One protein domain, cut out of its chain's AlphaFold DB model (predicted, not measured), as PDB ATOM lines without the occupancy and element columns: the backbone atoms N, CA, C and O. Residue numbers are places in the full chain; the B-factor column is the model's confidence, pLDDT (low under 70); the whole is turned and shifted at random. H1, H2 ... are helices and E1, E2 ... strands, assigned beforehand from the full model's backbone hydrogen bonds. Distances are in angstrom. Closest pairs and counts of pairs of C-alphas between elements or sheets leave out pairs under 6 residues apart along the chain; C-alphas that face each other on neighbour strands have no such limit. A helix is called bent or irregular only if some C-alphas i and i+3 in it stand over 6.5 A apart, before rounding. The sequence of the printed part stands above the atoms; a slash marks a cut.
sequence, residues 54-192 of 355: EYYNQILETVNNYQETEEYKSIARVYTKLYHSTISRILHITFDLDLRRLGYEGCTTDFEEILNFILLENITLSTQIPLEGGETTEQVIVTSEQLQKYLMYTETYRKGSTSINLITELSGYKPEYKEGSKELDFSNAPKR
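Overview. This is residues 54 to 192 of the 355 residues of an uncharacterized protein of Bacillus thuringiensis serovar pondicheriensis BGSC 4BA1 (UniProt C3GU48). A hairpin of two strands, E1 and E2, packs on the helix H2 in a head that also holds H3, H4 and H5, and the long helix H6 runs out of this head as a shaft. H1 crosses H6 along residues 153 to 164, and past the far end of H6 residues 172 to 192 make a looped tail with no named element. The printed part has 139 residues, with six named helices and two named strands in the order H1 H2 H3 H4 H5 E1 E2 H6; the sheet, E1 - E2, is antiparallel and the class is mostly helix. The whole is loose, with a radius of gyration of the C-alphas of 19.3 A, and elongated, spanning 60 by 35 by 22 A.

Along the chain. Find C-alpha 125 at (112.786, 128.176, 75.860), where E1, residues 125 to 130, begins its 15.9 A; E2, residues 137 to 142, spans 15.7 A. From C-alpha 144 at (107.059, 127.958, 70.575), H6 runs 40.2 A to C-alpha 171 at (95.727, 92.697, 54.916). H2 is residues 70 to 87, 26.2 A long, and H1 residues 54 to 68, 20.8 A. Look for H5 at residues 111 to 120, 14.0 A, H3 at residues 91 to 95, 5.5 A, and H4 at residues 105 to 109, 9.0 A. H4 is irregular: C-alphas 106 and 109 are 7.4 A apart.

Arrangement. In the hairpin E1 and E2, antiparallel at 154 degrees, look at N 127 and O 140, 3.0 A apart, and N 138 and O 129, 2.9 A. The closest C-alphas of H2 and E2 are those of Ile 75 and Val 142, 6.5 A apart. H2 is the hub, touching H3, H4, H5 and H6. It touches H6 about perpendicular at 81 degrees, closest at the C-alphas of Tyr 72 and Tyr 150, 6.6 A. It touches H5 at a steep tilt of 55 degrees, opposite ways, at Thr 86 and Phe 111, C-alphas 6.0 A apart. H2 and H4 only just touch, with 3 pairs of C-alphas within 8 A, closest at Thr 86 and Thr 109, 5.6 A. H1 touches H6 at a steep tilt of 44 degrees, opposite ways, at the C-alphas of Tyr 56 and Gly 160, 6.2 A. H1 and H5 are apart. In H1, H2, H3, H5 and H6 every O i to N i+4 pair is within hydrogen-bond range; H4 has 0 of 1, and 1 of 2 O i to N i+3 pairs.

Size, cuts and confidence. The C-alphas farthest apart are those of Arg 101 and Asn 188, 60.0 A. The printed part has no cut, and no link is long. Mean pLDDT of the printed part is 79.5; 34 residues are under 70, among them residues 158 to 173.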
ATOM      1  N   GLU A  54     100.863 105.221  48.971       63.56
ATOM      2  CA  GLU A  54     101.760 106.322  48.629       63.56
ATOM      3  C   GLU A  54     101.659 107.475  49.634       63.56
ATOM      4  O   GLU A  54     102.684 107.972  50.089       63.56
ATOM      5  N   TYR A  55     100.449 107.823  50.078       63.91
ATOM      6  CA  TYR A  55     100.239 108.793  51.156       63.91
ATOM      7  C   TYR A  55     100.918 108.366  52.464       63.91
ATOM      8  O   TYR A  55     101.601 109.161  53.112       63.91
ATOM      9  N   TYR A  56     100.789 107.090  52.845       64.94
ATOM     10  CA  TYR A  56     101.452 106.572  54.042       64.94
ATOM     11  C   TYR A  56     102.976 106.544  53.899       64.94
ATOM     12  O   TYR A  56     103.678 106.864  54.861       64.94
ATOM     13  N   ASN A  57     103.486 106.232  52.703       68.25
ATOM     14  CA  ASN A  57     104.912 106.328  52.407       68.25
ATOM     15  C   ASN A  57     105.409 107.769  52.554       68.25
ATOM     16  O   ASN A  57     106.390 108.004  53.247       68.25
ATOM     17  N   GLN A  58     104.691 108.738  51.979       66.94
ATOM     18  CA  GLN A  58     105.038 110.158  52.048       66.94
ATOM     19  C   GLN A  58     105.024 110.688  53.483       66.94
ATOM     20  O   GLN A  58     105.927 111.435  53.860       66.94
ATOM     21  N   ILE A  59     104.047 110.291  54.308       70.25
ATOM     22  CA  ILE A  59     104.030 110.647  55.733       70.25
ATOM     23  C   ILE A  59     105.270 110.101  56.432       70.25
ATOM     24  O   ILE A  59     105.962 110.853  57.116       70.25
ATOM     25  N   LEU A  60     105.547 108.803  56.283       68.56
ATOM     26  CA  LEU A  60     106.685 108.189  56.955       68.56
ATOM     27  C   LEU A  60     108.002 108.792  56.488       68.56
ATOM     28  O   LEU A  60     108.841 109.108  57.321       68.56
ATOM     29  N   GLU A  61     108.174 108.981  55.185       75.94
ATOM     30  CA  GLU A  61     109.374 109.566  54.605       75.94
ATOM     31  C   GLU A  61     109.575 110.999  55.105       75.94
ATOM     32  O   GLU A  61     110.628 111.320  55.649       75.94
ATOM     33  N   THR A  62     108.544 111.844  55.017       72.75
ATOM     34  CA  THR A  62     108.611 113.238  55.479       72.75
ATOM     35  C   THR A  62     108.961 113.310  56.961       72.75
ATOM     36  O   THR A  62     109.795 114.120  57.372       72.75
ATOM     37  N   VAL A  63     108.340 112.459  57.780       73.00
ATOM     38  CA  VAL A  63     108.579 112.471  59.219       73.00
ATOM     39  C   VAL A  63     109.945 111.880  59.571       73.00
ATOM     40  O   VAL A  63     110.643 112.474  60.384       73.00
ATOM     41  N   ASN A  64     110.359 110.772  58.955       79.31
ATOM     42  CA  ASN A  64     111.682 110.179  59.170       79.31
ATOM     43  C   ASN A  64     112.786 111.160  58.761       79.31
ATOM     44  O   ASN A  64     113.720 111.386  59.528       79.31
ATOM     45  N   ASN A  65     112.631 111.817  57.609       81.81
ATOM     46  CA  ASN A  65     113.543 112.863  57.157       81.81
ATOM     47  C   ASN A  65     113.624 114.000  58.181       81.81
ATOM     48  O   ASN A  65     114.718 114.462  58.496       81.81
ATOM     49  N   TYR A  66     112.488 114.425  58.747       81.94
ATOM     50  CA  TYR A  66     112.479 115.439  59.799       81.94
ATOM     51  C   TYR A  66     113.137 114.951  61.097       81.94
ATOM     52  O   TYR A  66     113.919 115.690  61.689       81.94
ATOM     53  N   GLN A  67     112.891 113.709  61.523       83.31
ATOM     54  CA  GLN A  67     113.495 113.120  62.725       83.31
ATOM     55  C   GLN A  67     115.024 113.019  62.639       83.31
ATOM     56  O   GLN A  67     115.709 113.130  63.657       83.31
ATOM     57  N   GLU A  68     115.571 112.843  61.434       85.62
ATOM     58  CA  GLU A  68     117.019 112.819  61.211       85.62
ATOM     59  C   GLU A  68     117.666 114.216  61.297       85.62
ATOM     60  O   GLU A  68     118.886 114.307  61.492       85.62
ATOM     61  N   THR A  69     116.883 115.301  61.233       88.69
ATOM     62  CA  THR A  69     117.403 116.675  61.324       88.69
ATOM     63  C   THR A  69     117.941 117.019  62.714       88.69
ATOM     64  O   THR A  69     117.417 116.602  63.749       88.69
ATOM     65  N   GLU A  70     118.968 117.871  62.744       87.75
ATOM     66  CA  GLU A  70     119.502 118.427  63.995       87.75
ATOM     67  C   GLU A  70     118.492 119.332  64.717       87.75
ATOM     68  O   GLU A  70     118.503 119.411  65.948       87.75
ATOM     69  N   GLU A  71     117.573 119.961  63.974       88.50
ATOM     70  CA  GLU A  71     116.449 120.722  64.531       88.50
ATOM     71  C   GLU A  71     115.582 119.818  65.421       88.50
ATOM     72  O   GLU A  71     115.424 120.094  66.613       88.50
ATOM     73  N   TYR A  72     115.091 118.697  64.882       91.12
ATOM     74  CA  TYR A  72     114.255 117.756  65.629       91.12
ATOM     75  C   TYR A  72     114.971 117.204  66.861       91.12
ATOM     76  O   TYR A  72     114.428 117.258  67.966       91.12
ATOM     77  N   LYS A  73     116.207 116.712  66.699       90.00
ATOM     78  CA  LYS A  73     117.001 116.143  67.803       90.00
ATOM     79  C   LYS A  73     117.227 117.154  68.925       90.00
ATOM     80  O   LYS A  73     117.214 116.798  70.104       90.00
ATOM     81  N   SER A  74     117.430 118.422  68.583       88.94
ATOM     82  CA  SER A  74     117.628 119.488  69.566       88.94
ATOM     83  C   SER A  74     116.338 119.814  70.316       88.94
ATOM     84  O   SER A  74     116.343 119.850  71.549       88.94
ATOM     85  N   ILE A  75     115.216 119.948  69.603       93.19
ATOM     86  CA  ILE A  75     113.904 120.193  70.217       93.19
ATOM     87  C   ILE A  75     113.481 119.010  71.098       93.19
ATOM     88  O   ILE A  75     113.022 119.223  72.218       93.19
ATOM     89  N   ALA A  76     113.702 117.768  70.657       91.75
ATOM     90  CA  ALA A  76     113.384 116.559  71.421       91.75
ATOM     91  C   ALA A  76     114.106 116.517  72.780       91.75
ATOM     92  O   ALA A  76     113.514 116.161  73.807       91.75
ATOM     93  N   ARG A  77     115.379 116.930  72.816       90.94
ATOM     94  CA  ARG A  77     116.157 117.023  74.060       90.94
ATOM     95  C   ARG A  77     115.625 118.128  74.975       90.94
ATOM     96  O   ARG A  77     115.490 117.900  76.178       90.94
ATOM     97  N   VAL A  78     115.260 119.287  74.420       93.00
ATOM     98  CA  VAL A  78     114.612 120.377  75.172       93.00
ATOM     99  C   VAL A  78     113.276 119.925  75.759       93.00
ATOM    100  O   VAL A  78     113.057 120.097  76.955       93.00
ATOM    101  N   TYR A  79     112.419 119.294  74.956       94.31
ATOM    102  CA  TYR A  79     111.115 118.774  75.373       94.31
ATOM    103  C   TYR A  79     111.244 117.763  76.520       94.31
ATOM    104  O   TYR A  79     110.574 117.883  77.546       94.31
ATOM    105  N   THR A  80     112.172 116.809  76.396       92.56
ATOM    106  CA  THR A  80     112.453 115.817  77.447       92.56
ATOM    107  C   THR A  80     112.912 116.495  78.739       92.56
ATOM    108  O   THR A  80     112.453 116.169  79.836       92.56
ATOM    109  N   LYS A  81     113.790 117.495  78.627       92.25
ATOM    110  CA  LYS A  81     114.264 118.252  79.786       92.25
ATOM    111  C   LYS A  81     113.159 119.104  80.417       92.25
ATOM    112  O   LYS A  81     113.110 119.197  81.643       92.25
ATOM    113  N   LEU A  82     112.264 119.685  79.617       93.88
ATOM    114  CA  LEU A  82     111.085 120.423  80.077       93.88
ATOM    115  C   LEU A  82     110.151 119.524  80.891       93.88
ATOM    116  O   LEU A  82     109.749 119.899  81.994       93.88
ATOM    117  N   TYR A  83     109.882 118.313  80.396       93.31
ATOM    118  CA  TYR A  83     109.092 117.306  81.103       93.31
ATOM    119  C   TYR A  83     109.678 116.984  82.481       93.31
ATOM    120  O   TYR A  83     109.007 117.126  83.506       93.31
ATOM    121  N   HIS A  84     110.969 116.647  82.538       91.81
ATOM    122  CA  HIS A  84     111.628 116.351  83.811       91.81
ATOM    123  C   HIS A  84     111.685 117.561  84.748       91.81
ATOM    124  O   HIS A  84     111.453 117.424  85.948       91.81
ATOM    125  N   SER A  85     111.938 118.757  84.213       91.12
ATOM    126  CA  SER A  85     112.006 119.989  85.009       91.12
ATOM    127  C   SER A  85     110.662 120.356  85.624       91.12
ATOM    128  O   SER A  85     110.629 120.865  86.744       91.12
ATOM    129  N   THR A  86     109.571 120.066  84.912       90.00
ATOM    130  CA  THR A  86     108.202 120.216  85.409       90.00
ATOM    131  C   THR A  86     107.957 119.299  86.600       90.00
ATOM    132  O   THR A  86     107.635 119.768  87.689       90.00
ATOM    133  N   ILE A  87     108.212 117.999  86.433       88.25
ATOM    134  CA  ILE A  87     108.005 117.001  87.492       88.25
ATOM    135  C   ILE A  87     108.854 117.322  88.726       88.25
ATOM    136  O   ILE A  87     108.387 117.223  89.860       88.25
ATOM    137  N   SER A  88     110.100 117.746  88.516       87.62
ATOM    138  CA  SER A  88     111.017 118.122  89.593       87.62
ATOM    139  C   SER A  88     110.800 119.540  90.137       87.62
ATOM    140  O   SER A  88     111.482 119.919  91.086       87.62
ATOM    141  N   ARG A  89     109.856 120.323  89.590       86.50
ATOM    142  CA  ARG A  89     109.542 121.708  90.002       86.50
ATOM    143  C   ARG A  89     110.737 122.671  89.936       86.50
ATOM    144  O   ARG A  89     110.844 123.617  90.718       86.50
ATOM    145  N   ILE A  90     111.636 122.453  88.977       89.62
ATOM    146  CA  ILE A  90     112.871 123.233  88.765       89.62
ATOM    147  C   ILE A  90     112.850 124.030  87.452       89.62
ATOM    148  O   ILE A  90     113.901 124.361  86.905       89.62
ATOM    149  N   LEU A  91     111.660 124.352  86.934       90.00
ATOM    150  CA  LEU A  91     111.479 125.111  85.688       90.00
ATOM    151  C   LEU A  91     112.191 126.467  85.705       90.00
ATOM    152  O   LEU A  91     112.911 126.776  84.764       90.00
ATOM    153  N   HIS A  92     112.080 127.221  86.801       89.06
ATOM    154  CA  HIS A  92     112.788 128.496  86.962       89.06
ATOM    155  C   HIS A  92     114.316 128.340  86.914       89.06
ATOM    156  O   HIS A  92     115.010 129.211  86.420       89.06
ATOM    157  N   ILE A  93     114.858 127.216  87.389       88.12
ATOM    158  CA  ILE A  93     116.307 126.961  87.347       88.12
ATOM    159  C   ILE A  93     116.727 126.551  85.936       88.12
ATOM    160  O   ILE A  93     117.790 126.929  85.458       88.12
ATOM    161  N   THR A  94     115.903 125.737  85.282       89.00
ATOM    162  CA  THR A  94     116.293 125.056  84.044       89.00
ATOM    163  C   THR A  94     116.004 125.883  82.795       89.00
ATOM    164  O   THR A  94     116.751 125.785  81.824       89.00
ATOM    165  N   PHE A  95     114.942 126.687  82.831       91.44
ATOM    166  CA  PHE A  95     114.407 127.458  81.705       91.44
ATOM    167  C   PHE A  95     114.166 128.937  82.037       91.44
ATOM    168  O   PHE A  95     113.594 129.639  81.212       91.44
ATOM    169  N   ASP A  96     114.539 129.404  83.237       88.88
ATOM    170  CA  ASP A  96     114.194 130.747  83.746       88.88
ATOM    171  C   ASP A  96     112.676 131.033  83.766       88.88
ATOM    172  O   ASP A  96     112.211 132.169  83.729       88.88
ATOM    173  N   LEU A  97     111.870 129.968  83.840       88.56
ATOM    174  CA  LEU A  97     110.413 130.044  83.826       88.56
ATOM    175  C   LEU A  97     109.841 130.001  85.254       88.56
ATOM    176  O   LEU A  97     109.547 128.930  85.794       88.56
ATOM    177  N   ASP A  98     109.691 131.171  85.882       87.56
ATOM    178  CA  ASP A  98     109.057 131.310  87.202       87.56
ATOM    179  C   ASP A  98     107.540 131.518  87.083       87.56
ATOM    180  O   ASP A  98     107.019 132.633  87.160       87.56
ATOM    181  N   LEU A  99     106.817 130.407  86.928       83.12
ATOM    182  CA  LEU A  99     105.356 130.396  86.804       83.12
ATOM    183  C   LEU A  99     104.639 131.061  87.988       83.12
ATOM    184  O   LEU A  99     103.542 131.580  87.813       83.12
ATOM    185  N   ARG A 100     105.251 131.119  89.180       81.81
ATOM    186  CA  ARG A 100     104.651 131.803  90.338       81.81
ATOM    187  C   ARG A 100     104.652 133.311  90.157       81.81
ATOM    188  O   ARG A 100     103.628 133.952  90.375       81.81
ATOM    189  N   ARG A 101     105.771 133.878  89.699       83.31
ATOM    190  CA  ARG A 101     105.850 135.311  89.363       83.31
ATOM    191  C   ARG A 101     104.929 135.693  88.209       83.31
ATOM    192  O   ARG A 101     104.474 136.829  88.165       83.31
ATOM    193  N   LEU A 102     104.658 134.751  87.311       79.31
ATOM    194  CA  LEU A 102     103.768 134.940  86.167       79.31
ATOM    195  C   LEU A 102     102.278 134.753  86.513       79.31
ATOM    196  O   LEU A 102     101.437 135.004  85.660       79.31
ATOM    197  N   GLY A 103     101.937 134.354  87.746       80.31
ATOM    198  CA  GLY A 103     100.547 134.174  88.189       80.31
ATOM    199  C   GLY A 103      99.952 132.780  87.943       80.31
ATOM    200  O   GLY A 103      98.755 132.592  88.132       80.31
ATOM    201  N   TYR A 104     100.774 131.792  87.581       79.69
ATOM    202  CA  TYR A 104     100.384 130.422  87.218       79.69
ATOM    203  C   TYR A 104     100.912 129.381  88.218       79.69
ATOM    204  O   TYR A 104     101.417 128.322  87.847       79.69
ATOM    205  N   GLU A 105     100.821 129.669  89.518       71.31
ATOM    206  CA  GLU A 105     101.337 128.779  90.572       71.31
ATOM    207  C   GLU A 105     100.733 127.358  90.516       71.31
ATOM    208  O   GLU A 105     101.439 126.381  90.787       71.31
ATOM    209  N   GLY A 106      99.472 127.229  90.083       68.94
ATOM    210  CA  GLY A 106      98.772 125.947  89.917       68.94
ATOM    211  C   GLY A 106      99.330 125.055  88.805       68.94
ATOM    212  O   GLY A 106      99.337 123.837  88.955       68.94
ATOM    213  N   CYS A 107      99.904 125.644  87.754       74.44
ATOM    214  CA  CYS A 107     100.433 124.897  86.611       74.44
ATOM    215  C   CYS A 107     101.815 124.291  86.890       74.44
ATOM    216  O   CYS A 107     102.340 123.566  86.067       74.44
ATOM    217  N   THR A 108     102.443 124.548  88.041       74.06
ATOM    218  CA  THR A 108     103.859 124.197  88.299       74.06
ATOM    219  C   THR A 108     104.194 122.700  88.316       74.06
ATOM    220  O   THR A 108     105.370 122.344  88.418       74.06
ATOM    221  N   THR A 109     103.194 121.822  88.232       76.81
ATOM    222  CA  THR A 109     103.364 120.363  88.280       76.81
ATOM    223  C   THR A 109     102.731 119.611  87.123       76.81
ATOM    224  O   THR A 109     103.042 118.433  86.954       76.81
ATOM    225  N   ASP A 110     101.852 120.251  86.356       85.12
ATOM    226  CA  ASP A 110     101.176 119.621  85.228       85.12
ATOM    227  C   ASP A 110     101.916 119.974  83.935       85.12
ATOM    228  O   ASP A 110     101.948 121.121  83.490       85.12
ATOM    229  N   PHE A 111     102.561 118.971  83.348       88.88
ATOM    230  CA  PHE A 111     103.336 119.155  82.130       88.88
ATOM    231  C   PHE A 111     102.480 119.584  80.938       88.88
ATOM    232  O   PHE A 111     102.955 120.365  80.117       88.88
ATOM    233  N   GLU A 112     101.241 119.106  80.845       87.31
ATOM    234  CA  GLU A 112     100.356 119.452  79.739       87.31
ATOM    235  C   GLU A 112      99.890 120.906  79.856       87.31
ATOM    236  O   GLU A 112      99.956 121.652  78.877       87.31
ATOM    237  N   GLU A 113      99.524 121.356  81.059       85.12
ATOM    238  CA  GLU A 113      99.195 122.768  81.294       85.12
ATOM    239  C   GLU A 113     100.388 123.695  81.020       85.12
ATOM    240  O   GLU A 113     100.224 124.744  80.397       85.12
ATOM    241  N   ILE A 114     101.602 123.304  81.421       89.88
ATOM    242  CA  ILE A 114     102.821 124.086  81.165       89.88
ATOM    243  C   ILE A 114     103.147 124.150  79.680       89.88
ATOM    244  O   ILE A 114     103.507 125.213  79.171       89.88
ATOM    245  N   LEU A 115     103.032 123.025  78.976       91.25
ATOM    246  CA  LEU A 115     103.252 122.975  77.538       91.25
ATOM    247  C   LEU A 115     102.251 123.880  76.814       91.25
ATOM    248  O   LEU A 115     102.655 124.687  75.978       91.25
ATOM    249  N   ASN A 116     100.970 123.805  77.181       87.25
ATOM    250  CA  ASN A 116      99.928 124.671  76.636       87.25
ATOM    251  C   ASN A 116     100.206 126.147  76.919       87.25
ATOM    252  O   ASN A 116     100.086 126.966  76.014       87.25
ATOM    253  N   PHE A 117     100.637 126.488  78.133       87.56
ATOM    254  CA  PHE A 117     101.040 127.845  78.486       87.56
ATOM    255  C   PHE A 117     102.193 128.355  77.607       87.56
ATOM    256  O   PHE A 117     102.092 129.434  77.034       87.56
ATOM    257  N   ILE A 118     103.259 127.565  77.432       90.75
ATOM    258  CA  ILE A 118     104.407 127.928  76.581       90.75
ATOM    259  C   ILE A 118     103.968 128.203  75.138       90.75
ATOM    260  O   ILE A 118     104.448 129.153  74.518       90.75
ATOM    261  N   LEU A 119     103.067 127.373  74.609       89.94
ATOM    262  CA  LEU A 119     102.548 127.508  73.251       89.94
ATOM    263  C   LEU A 119     101.620 128.723  73.106       89.94
ATOM    264  O   LEU A 119     101.785 129.498  72.169       89.94
ATOM    265  N   LEU A 120     100.677 128.912  74.034       87.75
ATOM    266  CA  LEU A 120      99.704 130.011  74.009       87.75
ATOM    267  C   LEU A 120     100.365 131.378  74.199       87.75
ATOM    268  O   LEU A 120     100.040 132.321  73.483       87.75
ATOM    269  N   GLU A 121     101.324 131.470  75.118       87.06
ATOM    270  CA  GLU A 121     102.039 132.712  75.427       87.06
ATOM    271  C   GLU A 121     103.274 132.931  74.535       87.06
ATOM    272  O   GLU A 121     104.040 133.870  74.747       87.06
ATOM    273  N   ASN A 122     103.482 132.075  73.526       87.75
ATOM    274  CA  ASN A 122     104.581 132.164  72.563       87.75
ATOM    275  C   ASN A 122     105.973 132.280  73.227       87.75
ATOM    276  O   ASN A 122     106.825 133.088  72.845       87.75
ATOM    277  N   ILE A 123     106.205 131.472  74.259       90.12
ATOM    278  CA  ILE A 123     107.429 131.534  75.059       90.12
ATOM    279  C   ILE A 123     108.576 130.846  74.320       90.12
ATOM    280  O   ILE A 123     108.442 129.743  73.791       90.12
ATOM    281  N   THR A 124     109.743 131.493  74.324       93.19
ATOM    282  CA  THR A 124     110.995 130.889  73.857       93.19
ATOM    283  C   THR A 124     111.715 130.229  75.025       93.19
ATOM    284  O   THR A 124     111.989 130.868  76.040       93.19
ATOM    285  N   LEU A 125     112.047 128.952  74.873       92.69
ATOM    286  CA  LEU A 125     112.786 128.176  75.860       92.69
ATOM    287  C   LEU A 125     114.285 128.267  75.577       92.69
ATOM    288  O   LEU A 125     114.724 128.046  74.451       92.69
ATOM    289  N   SER A 126     115.081 128.534  76.610       91.56
ATOM    290  CA  SER A 126     116.545 128.489  76.550       91.56
ATOM    291  C   SER A 126     117.066 127.593  77.665       91.56
ATOM    292  O   SER A 126     116.766 127.817  78.833       91.56
ATOM    293  N   THR A 127     117.858 126.581  77.317       90.06
ATOM    294  CA  THR A 127     118.473 125.675  78.297       90.06
ATOM    295  C   THR A 127     119.829 125.179  77.809       90.06
ATOM    296  O   THR A 127     120.069 125.037  76.613       90.06
ATOM    297  N   GLN A 128     120.708 124.830  78.748       88.88
ATOM    298  CA  GLN A 128     121.905 124.048  78.448       88.88
ATOM    299  C   GLN A 128     121.579 122.552  78.383       88.88
ATOM    300  O   GLN A 128     120.885 122.041  79.266       88.88
ATOM    301  N   ILE A 129     122.070 121.836  77.379       82.38
ATOM    302  CA  ILE A 129     121.871 120.389  77.220       82.38
ATOM    303  C   ILE A 129     123.239 119.712  77.092       82.38
ATOM    304  O   ILE A 129     124.072 120.201  76.333       82.38
ATOM    305  N   PRO A 130     123.511 118.623  77.835       79.31
ATOM    306  CA  PRO A 130     124.742 117.863  77.658       79.31
ATOM    307  C   PRO A 130     124.794 117.227  76.265       79.31
ATOM    308  O   PRO A 130     123.806 116.658  75.796       79.31
ATOM    309  N   LEU A 131     125.954 117.320  75.617       75.88
ATOM    310  CA  LEU A 131     126.244 116.591  74.385       75.88
ATOM    311  C   LEU A 131     126.431 115.096  74.697       75.88
ATOM    312  O   LEU A 131     126.821 114.723  75.811       75.88
ATOM    313  N   GLU A 132     126.147 114.225  73.725       69.06
ATOM    314  CA  GLU A 132     126.411 112.787  73.864       69.06
ATOM    315  C   GLU A 132     127.895 112.563  74.203       69.06
ATOM    316  O   GLU A 132     128.782 113.020  73.485       69.06
ATOM    317  N   GLY A 133     128.174 111.906  75.336       66.62
ATOM    318  CA  GLY A 133     129.534 111.752  75.876       66.62
ATOM    319  C   GLY A 133     129.857 112.617  77.106       66.62
ATOM    320  O   GLY A 133     130.906 112.432  77.708       66.62
ATOM    321  N   GLY A 134     128.947 113.492  77.543       56.69
ATOM    322  CA  GLY A 134     128.818 113.916  78.947       56.69
ATOM    323  C   GLY A 134     129.794 114.965  79.494       56.69
ATOM    324  O   GLY A 134     129.581 115.431  80.610       56.69
ATOM    325  N   GLU A 135     130.819 115.382  78.749       68.75
ATOM    326  CA  GLU A 135     131.809 116.349  79.262       68.75
ATOM    327  C   GLU A 135     131.519 117.811  78.887       68.75
ATOM    328  O   GLU A 135     132.074 118.730  79.488       68.75
ATOM    329  N   THR A 136     130.635 118.056  77.917       74.38
ATOM    330  CA  THR A 136     130.337 119.402  77.400       74.38
ATOM    331  C   THR A 136     128.834 119.636  77.267       74.38
ATOM    332  O   THR A 136     128.063 118.705  77.033       74.38
ATOM    333  N   THR A 137     128.405 120.888  77.445       82.88
ATOM    334  CA  THR A 137     127.016 121.323  77.258       82.88
ATOM    335  C   THR A 137     126.923 122.324  76.113       82.88
ATOM    336  O   THR A 137     127.808 123.155  75.924       82.88
ATOM    337  N   GLU A 138     125.832 122.262  75.357       84.56
ATOM    338  CA  GLU A 138     125.465 123.283  74.376       84.56
ATOM    339  C   GLU A 138     124.272 124.100  74.878       84.56
ATOM    340  O   GLU A 138     123.420 123.590  75.610       84.56
ATOM    341  N   GLN A 139     124.201 125.375  74.496       88.69
ATOM    342  CA  GLN A 139     123.008 126.184  74.721       88.69
ATOM    343  C   GLN A 139     122.036 125.962  73.565       88.69
ATOM    344  O   GLN A 139     122.350 126.274  72.419       88.69
ATOM    345  N   VAL A 140     120.847 125.461  73.884       89.75
ATOM    346  CA  VAL A 140     119.774 125.239  72.916       89.75
ATOM    347  C   VAL A 140     118.665 126.248  73.176       89.75
ATOM    348  O   VAL A 140     118.221 126.418  74.314       89.75
ATOM    349  N   ILE A 141     118.229 126.911  72.107       91.75
ATOM    350  CA  ILE A 141     117.111 127.852  72.107       91.75
ATOM    351  C   ILE A 141     116.027 127.265  71.207       91.75
ATOM    352  O   ILE A 141     116.310 126.901  70.067       91.75
ATOM    353  N   VAL A 142     114.807 127.154  71.726       94.00
ATOM    354  CA  VAL A 142     113.650 126.604  71.011       94.00
ATOM    355  C   VAL A 142     112.487 127.572  71.133       94.00
ATOM    356  O   VAL A 142     112.077 127.920  72.241       94.00
ATOM    357  N   THR A 143     111.949 128.001  69.997       93.88
ATOM    358  CA  THR A 143     110.740 128.830  69.955       93.88
ATOM    359  C   THR A 143     109.479 127.982  70.136       93.88
ATOM    360  O   THR A 143     109.489 126.765  69.921       93.88
ATOM    361  N   SER A 144     108.366 128.623  70.496       91.00
ATOM    362  CA  SER A 144     107.059 127.958  70.575       91.00
ATOM    363  C   SER A 144     106.657 127.322  69.230       91.00
ATOM    364  O   SER A 144     106.185 126.191  69.205       91.00
ATOM    365  N   GLU A 145     106.930 127.995  68.106       92.56
ATOM    366  CA  GLU A 145     106.630 127.516  66.752       92.56
ATOM    367  C   GLU A 145     107.408 126.239  66.418       92.56
ATOM    368  O   GLU A 145     106.851 125.280  65.883       92.56
ATOM    369  N   GLN A 146     108.694 126.194  66.776       93.12
ATOM    370  CA  GLN A 146     109.528 125.004  66.614       93.12
ATOM    371  C   GLN A 146     109.012 123.843  67.471       93.12
ATOM    372  O   GLN A 146     108.931 122.705  67.003       93.12
ATOM    373  N   LEU A 147     108.604 124.129  68.710       92.94
ATOM    374  CA  LEU A 147     108.008 123.141  69.603       92.94
ATOM    375  C   LEU A 147     106.669 122.615  69.060       92.94
ATOM    376  O   LEU A 147     106.440 121.406  69.043       92.94
ATOM    377  N   GLN A 148     105.814 123.497  68.545       90.50
ATOM    378  CA  GLN A 148     104.540 123.141  67.925       90.50
ATOM    379  C   GLN A 148     104.746 122.283  66.673       90.50
ATOM    380  O   GLN A 148     104.091 121.251  66.511       90.50
ATOM    381  N   LYS A 149     105.698 122.667  65.816       90.56
ATOM    382  CA  LYS A 149     106.115 121.890  64.647       90.56
ATOM    383  C   LYS A 149     106.568 120.487  65.066       90.56
ATOM    384  O   LYS A 149     106.081 119.504  64.512       90.56
ATOM    385  N   TYR A 150     107.434 120.371  66.074       91.50
ATOM    386  CA  TYR A 150     107.869 119.082  66.629       91.50
ATOM    387  C   TYR A 150     106.693 118.196  67.075       91.50
ATOM    388  O   TYR A 150     106.625 117.023  66.690       91.50
ATOM    389  N   LEU A 151     105.744 118.747  67.837       88.00
ATOM    390  CA  LEU A 151     104.571 118.009  68.320       88.00
ATOM    391  C   LEU A 151     103.680 117.534  67.166       88.00
ATOM    392  O   LEU A 151     103.268 116.375  67.143       88.00
ATOM    393  N   MET A 152     103.440 118.400  66.179       84.50
ATOM    394  CA  MET A 152     102.654 118.067  64.990       84.50
ATOM    395  C   MET A 152     103.273 116.903  64.208       84.50
ATOM    396  O   MET A 152     102.572 115.945  63.877       84.50
ATOM    397  N   TYR A 153     104.582 116.947  63.937       80.75
ATOM    398  CA  TYR A 153     105.270 115.868  63.222       80.75
ATOM    399  C   TYR A 153     105.288 114.560  64.024       80.75
ATOM    400  O   TYR A 153     105.080 113.496  63.445       80.75
ATOM    401  N   THR A 154     105.466 114.626  65.347       78.12
ATOM    402  CA  THR A 154     105.442 113.442  66.226       78.12
ATOM    403  C   THR A 154     104.061 112.777  66.234       78.12
ATOM    404  O   THR A 154     103.948 111.557  66.115       78.12
ATOM    405  N   GLU A 155     102.990 113.568  66.311       75.25
ATOM    406  CA  GLU A 155     101.619 113.053  66.260       75.25
ATOM    407  C   GLU A 155     101.269 112.484  64.878       75.25
ATOM    408  O   GLU A 155     100.630 111.433  64.768       75.25
ATOM    409  N   THR A 156     101.731 113.144  63.815       69.19
ATOM    410  CA  THR A 156     101.561 112.674  62.433       69.19
ATOM    411  C   THR A 156     102.281 111.342  62.218       69.19
ATOM    412  O   THR A 156     101.693 110.420  61.650       69.19
ATOM    413  N   TYR A 157     103.498 111.192  62.761       73.25
ATOM    414  CA  TYR A 157     104.221 109.918  62.779       73.25
ATOM    415  C   TYR A 157     103.398 108.810  63.422       73.25
ATOM    416  O   TYR A 157     103.231 107.734  62.852       73.25
ATOM    417  N   ARG A 158     102.882 109.079  64.629       68.12
ATOM    418  CA  ARG A 158     102.143 108.110  65.434       68.12
ATOM    419  C   ARG A 158     100.925 107.614  64.669       68.12
ATOM    420  O   ARG A 158     100.750 106.408  64.530       68.12
ATOM    421  N   LYS A 159     100.142 108.536  64.100       61.59
ATOM    422  CA  LYS A 159      98.992 108.204  63.249       61.59
ATOM    423  C   LYS A 159      99.410 107.373  62.039       61.59
ATOM    424  O   LYS A 159      98.797 106.336  61.798       61.59
ATOM    425  N   GLY A 160     100.457 107.775  61.314       63.25
ATOM    426  CA  GLY A 160     100.972 107.033  60.156       63.25
ATOM    427  C   GLY A 160     101.412 105.609  60.510       63.25
ATOM    428  O   GLY A 160     100.971 104.649  59.882       63.25
ATOM    429  N   SER A 161     102.201 105.453  61.575       64.12
ATOM    430  CA  SER A 161     102.688 104.157  62.063       64.12
ATOM    431  C   SER A 161     101.548 103.245  62.530       64.12
ATOM    432  O   SER A 161     101.475 102.088  62.114       64.12
ATOM    433  N   THR A 162     100.607 103.762  63.330       59.81
ATOM    434  CA  THR A 162      99.415 103.007  63.747       59.81
ATOM    435  C   THR A 162      98.574 102.580  62.545       59.81
ATOM    436  O   THR A 162      98.123 101.436  62.506       59.81
ATOM    437  N   SER A 163      98.413 103.454  61.545       57.00
ATOM    438  CA  SER A 163      97.676 103.142  60.312       57.00
ATOM    439  C   SER A 163      98.313 101.977  59.561       57.00
ATOM    440  O   SER A 163      97.627 101.022  59.214       57.00
ATOM    441  N   ILE A 164      99.629 102.015  59.349       65.06
ATOM    442  CA  ILE A 164     100.351 100.968  58.614       65.06
ATOM    443  C   ILE A 164     100.304  99.641  59.360       65.06
ATOM    444  O   ILE A 164     100.084  98.610  58.729       65.06
ATOM    445  N   ASN A 165     100.467  99.651  60.685       60.72
ATOM    446  CA  ASN A 165     100.364  98.438  61.495       60.72
ATOM    447  C   ASN A 165      98.973  97.812  61.374       60.72
ATOM    448  O   ASN A 165      98.860  96.617  61.112       60.72
ATOM    449  N   LEU A 166      97.923  98.629  61.481       54.56
ATOM    450  CA  LEU A 166      96.539  98.187  61.338       54.56
ATOM    451  C   LEU A 166      96.272  97.622  59.936       54.56
ATOM    452  O   LEU A 166      95.705  96.543  59.794       54.56
ATOM    453  N   ILE A 167      96.712  98.318  58.889       56.94
ATOM    454  CA  ILE A 167      96.545  97.885  57.497       56.94
ATOM    455  C   ILE A 167      97.337  96.592  57.236       56.94
ATOM    456  O   ILE A 167      96.814  95.678  56.603       56.94
ATOM    457  N   THR A 168      98.559  96.470  57.756       59.88
ATOM    458  CA  THR A 168      99.407  95.264  57.676       59.88
ATOM    459  C   THR A 168      98.738  94.069  58.350       59.88
ATOM    460  O   THR A 168      98.659  92.984  57.775       59.88
ATOM    461  N   GLU A 169      98.197  94.269  59.551       57.16
ATOM    462  CA  GLU A 169      97.482  93.238  60.300       57.16
ATOM    463  C   GLU A 169      96.205  92.788  59.576       57.16
ATOM    464  O   GLU A 169      95.928  91.593  59.478       57.16
ATOM    465  N   LEU A 170      95.439  93.735  59.028       51.00
ATOM    466  CA  LEU A 170      94.169  93.450  58.357       51.00
ATOM    467  C   LEU A 170      94.345  92.850  56.957       51.00
ATOM    468  O   LEU A 170      93.509  92.058  56.527       51.00
ATOM    469  N   SER A 171      95.416  93.208  56.254       53.75
ATOM    470  CA  SER A 171      95.727  92.697  54.916       53.75
ATOM    471  C   SER A 171      96.516  91.391  54.912       53.75
ATOM    472  O   SER A 171      96.537  90.696  53.897       53.75
ATOM    473  N   GLY A 172      97.223  91.088  56.005       60.47
ATOM    474  CA  GLY A 172      98.261  90.057  56.034       60.47
ATOM    475  C   GLY A 172      99.502  90.403  55.197       60.47
ATOM    476  O   GLY A 172     100.447  89.613  55.163       60.47
ATOM    477  N   TYR A 173      99.522  91.564  54.534       65.25
ATOM    478  CA  TYR A 173     100.643  92.046  53.740       65.25
ATOM    479  C   TYR A 173     101.629  92.778  54.641       65.25
ATOM    480  O   TYR A 173     101.277  93.769  55.274       65.25
ATOM    481  N   LYS A 174     102.873  92.299  54.670       73.94
ATOM    482  CA  LYS A 174     103.968  92.961  55.374       73.94
ATOM    483  C   LYS A 174     104.746  93.812  54.374       73.94
ATOM    484  O   LYS A 174     105.312  93.232  53.449       73.94
ATOM    485  N   PRO A 175     104.775  95.144  54.533       70.44
ATOM    486  CA  PRO A 175     105.589  95.982  53.672       70.44
ATOM    487  C   PRO A 175     107.070  95.668  53.900       70.44
ATOM    488  O   PRO A 175     107.529  95.544  55.038       70.44
ATOM    489  N   GLU A 176     107.801  95.504  52.804       79.75
ATOM    490  CA  GLU A 176     109.248  95.288  52.799       79.75
ATOM    491  C   GLU A 176     109.948  96.598  52.438       79.75
ATOM    492  O   GLU A 176     109.314  97.517  51.932       79.75
ATOM    493  N   TYR A 177     111.244  96.720  52.704       79.50
ATOM    494  CA  TYR A 177     112.008  97.874  52.227       79.50
ATOM    495  C   TYR A 177     112.406  97.678  50.765       79.50
ATOM    496  O   TYR A 177     112.751  96.564  50.363       79.50
ATOM    497  N   LYS A 178     112.423  98.762  49.984       81.06
ATOM    498  CA  LYS A 178     113.025  98.744  48.645       81.06
ATOM    499  C   LYS A 178     114.500  98.359  48.756       81.06
ATOM    500  O   LYS A 178     115.197  98.771  49.685       81.06
ATOM    501  N   GLU A 179     114.992  97.595  47.786       79.31
ATOM    502  CA  GLU A 179     116.380  97.132  47.779       79.31
ATOM    503  C   GLU A 179     117.357  98.322  47.852       79.31
ATOM    504  O   GLU A 179     117.348  99.213  47.004       79.31
ATOM    505  N   GLY A 180     118.179  98.360  48.908       77.12
ATOM    506  CA  GLY A 180     119.154  99.432  49.138       77.12
ATOM    507  C   GLY A 180     118.582 100.770  49.635       77.12
ATOM    508  O   GLY A 180     119.321 101.752  49.647       77.12
ATOM    509  N   SER A 181     117.314 100.832  50.059       76.38
ATOM    510  CA  SER A 181     116.665 102.054  50.559       76.38
ATOM    511  C   SER A 181     116.016 101.857  51.937       76.38
ATOM    512  O   SER A 181     115.754 100.738  52.370       76.38
ATOM    513  N   LYS A 182     115.761 102.969  52.640       69.50
ATOM    514  CA  LYS A 182     114.936 103.019  53.862       69.50
ATOM    515  C   LYS A 182     113.443 103.210  53.560       69.50
ATOM    516  O   LYS A 182     112.634 103.244  54.483       69.50
ATOM    517  N   GLU A 183     113.070 103.358  52.293       72.38
ATOM    518  CA  GLU A 183     111.677 103.474  51.866       72.38
ATOM    519  C   GLU A 183     110.986 102.111  51.845       72.38
ATOM    520  O   GLU A 183     111.571 101.116  51.407       72.38
ATOM    521  N   LEU A 184     109.721 102.078  52.262       73.19
ATOM    522  CA  LEU A 184     108.890 100.887  52.138       73.19
ATOM    523  C   LEU A 184     108.467 100.699  50.673       73.19
ATOM    524  O   LEU A 184     108.059 101.636  49.982       73.19
ATOM    525  N   ASP A 185     108.595  99.473  50.187       76.81
ATOM    526  CA  ASP A 185     108.122  99.040  48.887       76.81
ATOM    527  C   ASP A 185     106.668  98.586  48.992       76.81
ATOM    528  O   ASP A 185     106.365  97.579  49.629       76.81
ATOM    529  N   PHE A 186     105.778  99.313  48.319       72.38
ATOM    530  CA  PHE A 186     104.357  98.988  48.219       72.38
ATOM    531  C   PHE A 186     103.957  98.486  46.825       72.38
ATOM    532  O   PHE A 186     102.767  98.363  46.532       72.38
ATOM    533  N   SER A 187     104.919  98.171  45.950       73.38
ATOM    534  CA  SER A 187     104.668  97.722  44.567       73.38
ATOM    535  C   SER A 187     103.761  96.491  44.504       73.38
ATOM    536  O   SER A 187     102.925  96.366  43.608       73.38
ATOM    537  N   ASN A 188     103.912  95.603  45.489       68.88
ATOM    538  CA  ASN A 188     103.135  94.372  45.641       68.88
ATOM    539  C   ASN A 188     102.042  94.485  46.713       68.88
ATOM    540  O   ASN A 188     101.420  93.480  47.064       68.88
ATOM    541  N   ALA A 189     101.813  95.683  47.256       66.88
ATOM    542  CA  ALA A 189     100.824  95.883  48.295       66.88
ATOM    543  C   ALA A 189      99.404  95.697  47.735       66.88
ATOM    544  O   ALA A 189      99.119  96.073  46.590       66.88
ATOM    545  N   PRO A 190      98.480  95.127  48.526       58.41
ATOM    546  CA  PRO A 190      97.098  94.986  48.112       58.41
ATOM    547  C   PRO A 190      96.508  96.373  47.870       58.41
ATOM    548  O   PRO A 190      96.378  97.189  48.782       58.41
ATOM    549  N   LYS A 191      96.150  96.642  46.613       57.03
ATOM    550  CA  LYS A 191      95.547  97.918  46.200       57.03
ATOM    551  C   LYS A 191      94.164  98.124  46.803       57.03
ATOM    552  O   LYS A 191      93.717  99.258  46.925       57.03
ATOM    553  N   ARG A 192      93.495  97.025  47.156       49.53
ATOM    554  CA  ARG A 192      92.171  96.999  47.762       49.53
ATOM    555  C   ARG A 192      92.204  96.132  49.003       49.53
ATOM    556  O   ARG A 192      92.699  95.006  48.947       49.53
TER     557      ARG A 192